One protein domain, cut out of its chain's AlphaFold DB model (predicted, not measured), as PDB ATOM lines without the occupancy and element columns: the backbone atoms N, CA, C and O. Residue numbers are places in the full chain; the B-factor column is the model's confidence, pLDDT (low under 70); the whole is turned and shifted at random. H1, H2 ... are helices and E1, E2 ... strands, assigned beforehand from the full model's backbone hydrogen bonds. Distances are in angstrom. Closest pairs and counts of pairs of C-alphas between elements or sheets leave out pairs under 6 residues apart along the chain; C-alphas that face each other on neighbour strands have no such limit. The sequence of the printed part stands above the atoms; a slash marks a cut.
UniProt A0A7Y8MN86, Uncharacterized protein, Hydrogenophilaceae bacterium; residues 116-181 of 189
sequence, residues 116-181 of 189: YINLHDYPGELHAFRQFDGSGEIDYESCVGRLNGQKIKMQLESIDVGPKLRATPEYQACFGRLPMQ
ATOM      1  N   TYR A 116     115.678 -77.162 -10.542       97.44
ATOM      2  CA  TYR A 116     114.393 -76.481 -10.465       97.44
ATOM      3  C   TYR A 116     114.466 -75.158 -11.215       97.44
ATOM      4  O   TYR A 116     115.428 -74.403 -11.074       97.44
ATOM      5  N   ILE A 117     113.429 -74.891 -11.999       98.31
ATOM      6  CA  ILE A 117     113.144 -73.611 -12.640       98.31
ATOM      7  C   ILE A 117     111.717 -73.251 -12.251       98.31
ATOM      8  O   ILE A 117     110.764 -73.802 -12.802       98.31
ATOM      9  N   ASN A 118     111.557 -72.329 -11.312       98.62
ATOM     10  CA  ASN A 118     110.251 -71.871 -10.868       98.62
ATOM     11  C   ASN A 118     109.894 -70.581 -11.590       98.62
ATOM     12  O   ASN A 118     110.607 -69.581 -11.504       98.62
ATOM     13  N   LEU A 119     108.776 -70.590 -12.313       98.62
ATOM     14  CA  LEU A 119     108.192 -69.380 -12.883       98.62
ATOM     15  C   LEU A 119     107.015 -68.966 -12.016       98.62
ATOM     16  O   LEU A 119     106.055 -69.727 -11.887       98.62
ATOM     17  N   HIS A 120     107.093 -67.771 -11.436       98.62
ATOM     18  CA  HIS A 120     106.073 -67.279 -10.521       98.62
ATOM     19  C   HIS A 120     105.132 -66.316 -11.204       98.62
ATOM     20  O   HIS A 120     105.496 -65.563 -12.110       98.62
ATOM     21  N   ASP A 121     103.921 -66.295 -10.679       98.25
ATOM     22  CA  ASP A 121     102.917 -65.337 -11.046       98.25
ATOM     23  C   ASP A 121     102.026 -64.981  -9.851       98.25
ATOM     24  O   ASP A 121     101.914 -65.721  -8.872       98.25
ATOM     25  N   TYR A 122     101.406 -63.805  -9.928       97.88
ATOM     26  CA  TYR A 122     100.619 -63.230  -8.838       97.88
ATOM     27  C   TYR A 122      99.251 -62.730  -9.331       97.88
ATOM     28  O   TYR A 122      99.059 -61.519  -9.511       97.88
ATOM     29  N   PRO A 123      98.307 -63.624  -9.681       96.75
ATOM     30  CA  PRO A 123      96.971 -63.223 -10.113       96.75
ATOM     31  C   PRO A 123      96.114 -62.799  -8.912       96.75
ATOM     32  O   PRO A 123      95.599 -63.624  -8.162       96.75
ATOM     33  N   GLY A 124      95.936 -61.487  -8.736       95.50
ATOM     34  CA  GLY A 124      95.138 -60.938  -7.636       95.50
ATOM     35  C   GLY A 124      95.792 -61.192  -6.277       95.50
ATOM     36  O   GLY A 124      96.901 -60.725  -6.035       95.50
ATOM     37  N   GLU A 125      95.104 -61.927  -5.400       97.06
ATOM     38  CA  GLU A 125      95.588 -62.318  -4.062       97.06
ATOM     39  C   GLU A 125      96.230 -63.718  -4.033       97.06
ATOM     40  O   GLU A 125      96.387 -64.318  -2.966       97.06
ATOM     41  N   LEU A 126      96.557 -64.270  -5.199       98.12
ATOM     42  CA  LEU A 126      97.229 -65.556  -5.333       98.12
ATOM     43  C   LEU A 126      98.722 -65.360  -5.578       98.12
ATOM     44  O   LEU A 126      99.137 -64.421  -6.255       98.12
ATOM     45  N   HIS A 127      99.513 -66.299  -5.075       98.44
ATOM     46  CA  HIS A 127     100.872 -66.572  -5.515       98.44
ATOM     47  C   HIS A 127     100.885 -67.977  -6.093       98.44
ATOM     48  O   HIS A 127     100.582 -68.941  -5.389       98.44
ATOM     49  N   ALA A 128     101.200 -68.073  -7.378       98.50
ATOM     50  CA  ALA A 128     101.324 -69.330  -8.086       98.50
ATOM     51  C   ALA A 128     102.733 -69.480  -8.649       98.50
ATOM     52  O   ALA A 128     103.354 -68.495  -9.046       98.50
ATOM     53  N   PHE A 129     103.228 -70.707  -8.725       98.62
ATOM     54  CA  PHE A 129     104.401 -71.025  -9.522       98.62
ATOM     55  C   PHE A 129     104.272 -72.381 -10.200       98.62
ATOM     56  O   PHE A 129     103.628 -73.297  -9.683       98.62
ATOM     57  N   ARG A 130     104.901 -72.482 -11.372       98.44
ATOM     58  CA  ARG A 130     105.103 -73.730 -12.107       98.44
ATOM     59  C   ARG A 130     106.593 -74.026 -12.135       98.44
ATOM     60  O   ARG A 130     107.376 -73.177 -12.565       98.44
ATOM     61  N   GLN A 131     106.940 -75.216 -11.676       98.50
ATOM     62  CA  GLN A 131     108.294 -75.726 -11.588       98.50
ATOM     63  C   GLN A 131     108.587 -76.622 -12.782       98.50
ATOM     64  O   GLN A 131     107.814 -77.531 -13.095       98.50
ATOM     65  N   PHE A 132     109.736 -76.390 -13.401       97.06
ATOM     66  CA  PHE A 132     110.311 -77.268 -14.405       97.06
ATOM     67  C   PHE A 132     111.630 -77.846 -13.911       97.06
ATOM     68  O   PHE A 132     112.311 -77.219 -13.095       97.06
ATOM     69  N   ASP A 133     112.011 -79.002 -14.438       94.12
ATOM     70  CA  ASP A 133     113.372 -79.507 -14.292       94.12
ATOM     71  C   ASP A 133     114.310 -78.959 -15.386       94.12
ATOM     72  O   ASP A 133     113.897 -78.257 -16.313       94.12
ATOM     73  N   GLY A 134     115.597 -79.293 -15.302       90.50
ATOM     74  CA  GLY A 134     116.625 -78.891 -16.267       90.50
ATOM     75  C   GLY A 134     116.451 -79.482 -17.673       90.50
ATOM     76  O   GLY A 134     117.181 -79.096 -18.584       90.50
ATOM     77  N   SER A 135     115.496 -80.398 -17.875       90.44
ATOM     78  CA  SER A 135     115.064 -80.850 -19.206       90.44
ATOM     79  C   SER A 135     113.882 -80.042 -19.760       90.44
ATOM     80  O   SER A 135     113.631 -80.067 -20.964       90.44
ATOM     81  N   GLY A 136     113.216 -79.262 -18.906       92.69
ATOM     82  CA  GLY A 136     112.079 -78.413 -19.244       92.69
ATOM     83  C   GLY A 136     110.721 -79.080 -19.047       92.69
ATOM     84  O   GLY A 136     109.710 -78.502 -19.453       92.69
ATOM     85  N   GLU A 137     110.688 -80.258 -18.427       93.50
ATOM     86  CA  GLU A 137     109.454 -80.948 -18.056       93.50
ATOM     87  C   GLU A 137     108.870 -80.347 -16.777       93.50
ATOM     88  O   GLU A 137     109.608 -79.919 -15.891       93.50
ATOM     89  N   ILE A 138     107.538 -80.296 -16.680       94.88
ATOM     90  CA  ILE A 138     106.853 -79.818 -15.471       94.88
ATOM     91  C   ILE A 138     107.005 -80.879 -14.385       94.88
ATOM     92  O   ILE A 138     106.543 -82.002 -14.565       94.88
ATOM     93  N   ASP A 139     107.590 -80.494 -13.254       94.75
ATOM     94  CA  ASP A 139     107.782 -81.371 -12.093       94.75
ATOM     95  C   ASP A 139     106.693 -81.124 -11.041       94.75
ATOM     96  O   ASP A 139     106.068 -82.060 -10.546       94.75
ATOM     97  N   TYR A 140     106.401 -79.847 -10.766       97.88
ATOM     98  CA  TYR A 140     105.537 -79.433  -9.664       97.88
ATOM     99  C   TYR A 140     104.815 -78.106  -9.941       97.88
ATOM    100  O   TYR A 140     105.286 -77.252 -10.694       97.88
ATOM    101  N   GLU A 141     103.666 -77.896  -9.305       98.38
ATOM    102  CA  GLU A 141     102.946 -76.624  -9.305       98.38
ATOM    103  C   GLU A 141     102.405 -76.308  -7.909       98.38
ATOM    104  O   GLU A 141     101.845 -77.170  -7.226       98.38
ATOM    105  N   SER A 142     102.496 -75.043  -7.489       98.50
ATOM    106  CA  SER A 142     101.823 -74.587  -6.272       98.50
ATOM    107  C   SER A 142     101.109 -73.268  -6.463       98.50
ATOM    108  O   SER A 142     101.608 -72.368  -7.126       98.50
ATOM    109  N   CYS A 143      99.933 -73.155  -5.856       98.56
ATOM    110  CA  CYS A 143      99.153 -71.932  -5.803       98.56
ATOM    111  C   CYS A 143      98.578 -71.755  -4.402       98.56
ATOM    112  O   CYS A 143      97.876 -72.629  -3.884       98.56
ATOM    113  N   VAL A 144      98.879 -70.622  -3.780       98.44
ATOM    114  CA  VAL A 144      98.431 -70.281  -2.429       98.44
ATOM    115  C   VAL A 144      97.892 -68.862  -2.402       98.44
ATOM    116  O   VAL A 144      98.376 -67.990  -3.115       98.44
ATOM    117  N   GLY A 145      96.890 -68.613  -1.564       97.94
ATOM    118  CA  GLY A 145      96.349 -67.268  -1.382       97.94
ATOM    119  C   GLY A 145      94.839 -67.276  -1.259       97.94
ATOM    120  O   GLY A 145      94.271 -68.201  -0.669       97.94
ATOM    121  N   ARG A 146      94.184 -66.238  -1.789       98.12
ATOM    122  CA  ARG A 146      92.720 -66.137  -1.792       98.12
ATOM    123  C   ARG A 146      92.154 -66.047  -3.204       98.12
ATOM    124  O   ARG A 146      92.541 -65.185  -3.982       98.12
ATOM    125  N   LEU A 147      91.173 -66.896  -3.491       96.94
ATOM    126  CA  LEU A 147      90.358 -66.846  -4.699       96.94
ATOM    127  C   LEU A 147      88.921 -66.527  -4.286       96.94
ATOM    128  O   LEU A 147      88.324 -67.259  -3.498       96.94
ATOM    129  N   ASN A 148      88.375 -65.405  -4.765       95.25
ATOM    130  CA  ASN A 148      87.025 -64.941  -4.410       95.25
ATOM    131  C   ASN A 148      86.791 -64.880  -2.884       95.25
ATOM    132  O   ASN A 148      85.757 -65.301  -2.369       95.25
ATOM    133  N   GLY A 149      87.797 -64.409  -2.138       95.75
ATOM    134  CA  GLY A 149      87.763 -64.314  -0.677       95.75
ATOM    135  C   GLY A 149      87.996 -65.633   0.072       95.75
ATOM    136  O   GLY A 149      88.217 -65.595   1.286       95.75
ATOM    137  N   GLN A 150      88.030 -66.783  -0.607       96.88
ATOM    138  CA  GLN A 150      88.290 -68.093  -0.003       96.88
ATOM    139  C   GLN A 150      89.774 -68.445  -0.059       96.88
ATOM    140  O   GLN A 150      90.424 -68.248  -1.081       96.88
ATOM    141  N   LYS A 151      90.319 -68.977   1.041       97.69
ATOM    142  CA  LYS A 151      91.707 -69.445   1.063       97.69
ATOM    143  C   LYS A 151      91.837 -70.707   0.222       97.69
ATOM    144  O   LYS A 151      91.094 -71.659   0.450       97.69
ATOM    145  N   ILE A 152      92.820 -70.729  -0.668       96.88
ATOM    146  CA  ILE A 152      93.181 -71.920  -1.433       96.88
ATOM    147  C   ILE A 152      94.643 -72.285  -1.187       96.88
ATOM    148  O   ILE A 152      95.491 -71.423  -0.939       96.88
ATOM    149  N   LYS A 153      94.914 -73.588  -1.240       97.69
ATOM    150  CA  LYS A 153      96.252 -74.170  -1.254       97.69
ATOM    151  C   LYS A 153      96.221 -75.355  -2.208       97.69
ATOM    152  O   LYS A 153      95.610 -76.375  -1.904       97.69
ATOM    153  N   MET A 154      96.866 -75.191  -3.350       97.44
ATOM    154  CA  MET A 154      97.026 -76.211  -4.374       97.44
ATOM    155  C   MET A 154      98.511 -76.557  -4.466       97.44
ATOM    156  O   MET A 154      99.360 -75.664  -4.479       97.44
ATOM    157  N   GLN A 155      98.811 -77.850  -4.438       97.62
ATOM    158  CA  GLN A 155     100.150 -78.427  -4.519       97.62
ATOM    159  C   GLN A 155     100.004 -79.677  -5.376       97.62
ATOM    160  O   GLN A 155      99.267 -80.578  -4.979       97.62
ATOM    161  N   LEU A 156     100.596 -79.669  -6.565       97.38
ATOM    162  CA  LEU A 156     100.383 -80.689  -7.586       97.38
ATOM    163  C   LEU A 156     101.733 -81.207  -8.056       97.38
ATOM    164  O   LEU A 156     102.576 -80.417  -8.476       97.38
ATOM    165  N   GLU A 157     101.907 -82.521  -8.016       95.38
ATOM    166  CA  GLU A 157     103.009 -83.184  -8.708       95.38
ATOM    167  C   GLU A 157     102.639 -83.358 -10.186       95.38
ATOM    168  O   GLU A 157     101.459 -83.372 -10.552       95.38
ATOM    169  N   SER A 158     103.629 -83.559 -11.054       90.00
ATOM    170  CA  SER A 158     103.425 -83.757 -12.498       90.00
ATOM    171  C   SER A 158     102.342 -84.793 -12.851       90.00
ATOM    172  O   SER A 158     101.560 -84.587 -13.784       90.00
ATOM    173  N   ILE A 159     102.238 -85.874 -12.069       91.44
ATOM    174  CA  ILE A 159     101.250 -86.951 -12.247       91.44
ATOM    175  C   ILE A 159      99.804 -86.516 -11.955       91.44
ATOM    176  O   ILE A 159      98.864 -87.088 -12.512       91.44
ATOM    177  N   ASP A 160      99.614 -85.493 -11.121       90.62
ATOM    178  CA  ASP A 160      98.292 -84.980 -10.750       90.62
ATOM    179  C   ASP A 160      97.722 -84.050 -11.835       90.62
ATOM    180  O   ASP A 160      96.505 -83.849 -11.943       90.62
ATOM    181  N   VAL A 161      98.592 -83.485 -12.677       88.38
ATOM    182  CA  VAL A 161      98.233 -82.448 -13.648       88.38
ATOM    183  C   VAL A 161      97.707 -83.054 -14.958       88.38
ATOM    184  O   VAL A 161      98.379 -83.095 -15.990       88.38
ATOM    185  N   GLY A 162      96.441 -83.476 -14.944       90.19
ATOM    186  CA  GLY A 162      95.727 -83.973 -16.129       90.19
ATOM    187  C   GLY A 162      94.888 -82.915 -16.875       90.19
ATOM    188  O   GLY A 162      94.537 -81.879 -16.306       90.19
ATOM    189  N   PRO A 163      94.446 -83.186 -18.125       92.44
ATOM    190  CA  PRO A 163      93.609 -82.263 -18.907       92.44
ATOM    191  C   PRO A 163      92.317 -81.832 -18.201       92.44
ATOM    192  O   PRO A 163      91.881 -80.693 -18.346       92.44
ATOM    193  N   LYS A 164      91.716 -82.732 -17.409       94.88
ATOM    194  CA  LYS A 164      90.506 -82.436 -16.627       94.88
ATOM    195  C   LYS A 164      90.764 -81.385 -15.550       94.88
ATOM    196  O   LYS A 164      89.970 -80.462 -15.426       94.88
ATOM    197  N   LEU A 165      91.865 -81.516 -14.807       94.88
ATOM    198  CA  LEU A 165      92.251 -80.546 -13.783       94.88
ATOM    199  C   LEU A 165      92.613 -79.208 -14.423       94.88
ATOM    200  O   LEU A 165      92.132 -78.172 -13.986       94.88
ATOM    201  N   ARG A 166      93.371 -79.235 -15.526       95.06
ATOM    202  CA  ARG A 166      93.732 -78.016 -16.261       95.06
ATOM    203  C   ARG A 166      92.520 -77.231 -16.752       95.06
ATOM    204  O   ARG A 166      92.620 -76.023 -16.916       95.06
ATOM    205  N   ALA A 167      91.391 -77.886 -17.000       96.12
ATOM    206  CA  ALA A 167      90.172 -77.224 -17.450       96.12
ATOM    207  C   ALA A 167      89.360 -76.571 -16.314       96.12
ATOM    208  O   ALA A 167      88.387 -75.878 -16.612       96.12
ATOM    209  N   THR A 168      89.705 -76.783 -15.037       97.06
ATOM    210  CA  THR A 168      88.924 -76.206 -13.935       97.06
ATOM    211  C   THR A 168      89.153 -74.695 -13.814       97.06
ATOM    212  O   THR A 168      90.264 -74.211 -14.065       97.06
ATOM    213  N   PRO A 169      88.127 -73.923 -13.407       96.69
ATOM    214  CA  PRO A 169      88.277 -72.489 -13.166       96.69
ATOM    215  C   PRO A 169      89.363 -72.165 -12.137       96.69
ATOM    216  O   PRO A 169      90.105 -71.202 -12.312       96.69
ATOM    217  N   GLU A 170      89.488 -72.976 -11.086       96.38
ATOM    218  CA  GLU A 170      90.475 -72.787 -10.024       96.38
ATOM    219  C   GLU A 170      91.900 -72.965 -10.550       96.38
ATOM    220  O   GLU A 170      92.771 -72.144 -10.258       96.38
ATOM    221  N   TYR A 171      92.137 -73.992 -11.374       97.62
ATOM    222  CA  TYR A 171      93.440 -74.193 -11.999       97.62
ATOM    223  C   TYR A 171      93.776 -73.034 -12.938       97.62
ATOM    224  O   TYR A 171      94.886 -72.508 -12.904       97.62
ATOM    225  N   GLN A 172      92.817 -72.598 -13.760       97.88
ATOM    226  CA  GLN A 172      93.020 -71.480 -14.685       97.88
ATOM    227  C   GLN A 172      93.282 -70.159 -13.954       97.88
ATOM    228  O   GLN A 172      94.137 -69.386 -14.384       97.88
ATOM    229  N   ALA A 173      92.615 -69.923 -12.820       97.69
ATOM    230  CA  ALA A 173      92.870 -68.758 -11.977       97.69
ATOM    231  C   ALA A 173      94.297 -68.752 -11.402       97.69
ATOM    232  O   ALA A 173      94.906 -67.690 -11.305       97.69
ATOM    233  N   CYS A 174      94.830 -69.925 -11.053       97.94
ATOM    234  CA  CYS A 174      96.181 -70.073 -10.517       97.94
ATOM    235  C   CYS A 174      97.266 -70.028 -11.599       97.94
ATOM    236  O   CYS A 174      98.220 -69.264 -11.495       97.94
ATOM    237  N   PHE A 175      97.136 -70.851 -12.640       98.00
ATOM    238  CA  PHE A 175      98.242 -71.176 -13.542       98.00
ATOM    239  C   PHE A 175      97.983 -70.816 -15.006       98.00
ATOM    240  O   PHE A 175      98.854 -71.047 -15.845       98.00
ATOM    241  N   GLY A 176      96.816 -70.257 -15.341       97.12
ATOM    242  CA  GLY A 176      96.428 -69.963 -16.727       97.12
ATOM    243  C   GLY A 176      97.306 -68.912 -17.417       97.12
ATOM    244  O   GLY A 176      97.385 -68.888 -18.642       97.12
ATOM    245  N   ARG A 177      98.000 -68.065 -16.643       97.12
ATOM    246  CA  ARG A 177      98.955 -67.063 -17.160       97.12
ATOM    247  C   ARG A 177     100.402 -67.563 -17.200       97.12
ATOM    248  O   ARG A 177     101.246 -66.916 -17.815       97.12
ATOM    249  N   LEU A 178     100.696 -68.688 -16.548       97.56
ATOM    250  CA  LEU A 178     102.029 -69.276 -16.545       97.56
ATOM    251  C   LEU A 178     102.234 -70.100 -17.823       97.56
ATOM    252  O   LEU A 178     101.330 -70.840 -18.231       97.56
ATOM    253  N   PRO A 179     103.410 -70.013 -18.464       96.44
ATOM    254  CA  PRO A 179     103.677 -70.754 -19.688       96.44
ATOM    255  C   PRO A 179     103.792 -72.252 -19.394       96.44
ATOM    256  O   PRO A 179     104.193 -72.655 -18.306       96.44
ATOM    257  N   MET A 180     103.456 -73.092 -20.371       94.75
ATOM    258  CA  MET A 180     103.575 -74.556 -20.255       94.75
ATOM    259  C   MET A 180     104.997 -75.072 -20.508       94.75
ATOM    260  O   MET A 180     105.231 -76.272 -20.433       94.75
ATOM    261  N   GLN A 181     105.923 -74.179 -20.844       95.31
ATOM    262  CA  GLN A 181     107.333 -74.464 -21.086       95.31
ATOM    263  C   GLN A 181     108.175 -73.328 -20.496       95.31
ATOM    264  O   GLN A 181     107.727 -72.176 -20.527       95.31
TER     265      GLN A 181
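What this domain is: This is residues 116 to 181 of the 189 residues of an uncharacterized protein of Hydrogenophilaceae bacterium (UniProt A0A7Y8MN86). You are looking at one long sheet of four strands, folded back and forth as a wall, with the short helix H2 lying slantwise over one of its faces and the four-residue H1 set off beyond the E4 edge. Residues 176 to 181 run on from H2 over that same face; the opposite face has no named helix on it. The 66 residues printed hold four named strands and then two named helices, E1 E2 E3 E4 H1 H2, with the sheet in the order E1 - E2 - E3 - E4, antiparallel throughout. The class is mixed, helices and strands. The whole is compact, with a radius of gyration of the C-alphas of 11.3 A, yet elongated, spanning 37 by 23 by 17 A.

How they stand to each other: Start at the first printed residues: E1, residues 116 to 121, is an edge strand, and E2, residues 125 to 132, is its antiparallel neighbour at 154 degrees. Look there for N 119 and O 130, 3.0 A apart and within hydrogen-bond range. E2 forms a hairpin with E3, residues 138 to 147, at 178 degrees, where N 129 and O 142 are within range at 2.8 A. E3 bends by 56 degrees at residue 144. It forms a hairpin with E4, residues 150 to 157, the other edge strand, at 176 degrees; N 143 and O 154 are 2.9 A apart, within range. E1 to E4 make a meander, each strand the antiparallel neighbour of the one before. The sheet is twisted, its C-alphas lying up to 4.4 A off its best plane. H1, residues 163 to 166, is not on the sheet. H2, residues 169 to 175, is on it at a height of 8.6 A, only just over E3 alone, with 5 of its C-alphas falling on E3 and 2 on E2; on the local plane it runs slantwise to the strands, at 52 degrees to E3. The closest C-alphas of E3 and H2 are those of Cys 143 and Cys 174, 5.9 A apart. H1 and H2 are close but not clearly touching, the closest C-alphas being those of Leu 165 and Tyr 171, 6.7 A apart. In H2 every O i to N i+4 pair is within hydrogen-bond range; H1 is too short for such a pair.

Where its parts are: Find C-alpha 116 at (114.393, -76.481, -10.465); from there E1 runs 16.0 A. E2 covers 23.4 A, E3 23.6 A and E4 22.8 A, ending at C-alpha 157 at (103.009, -83.184, -8.708). H1 measures 5.0 A and H2 10.1 A, ending at C-alpha 175 at (98.242, -71.176, -13.542).

The domain as a whole: The C-alphas farthest apart, of Ser 135 and Gly 149, are 36.9 A apart. The printed part has no cut, the five links between named elements are tight, and no printed residue is under 70 in pLDDT.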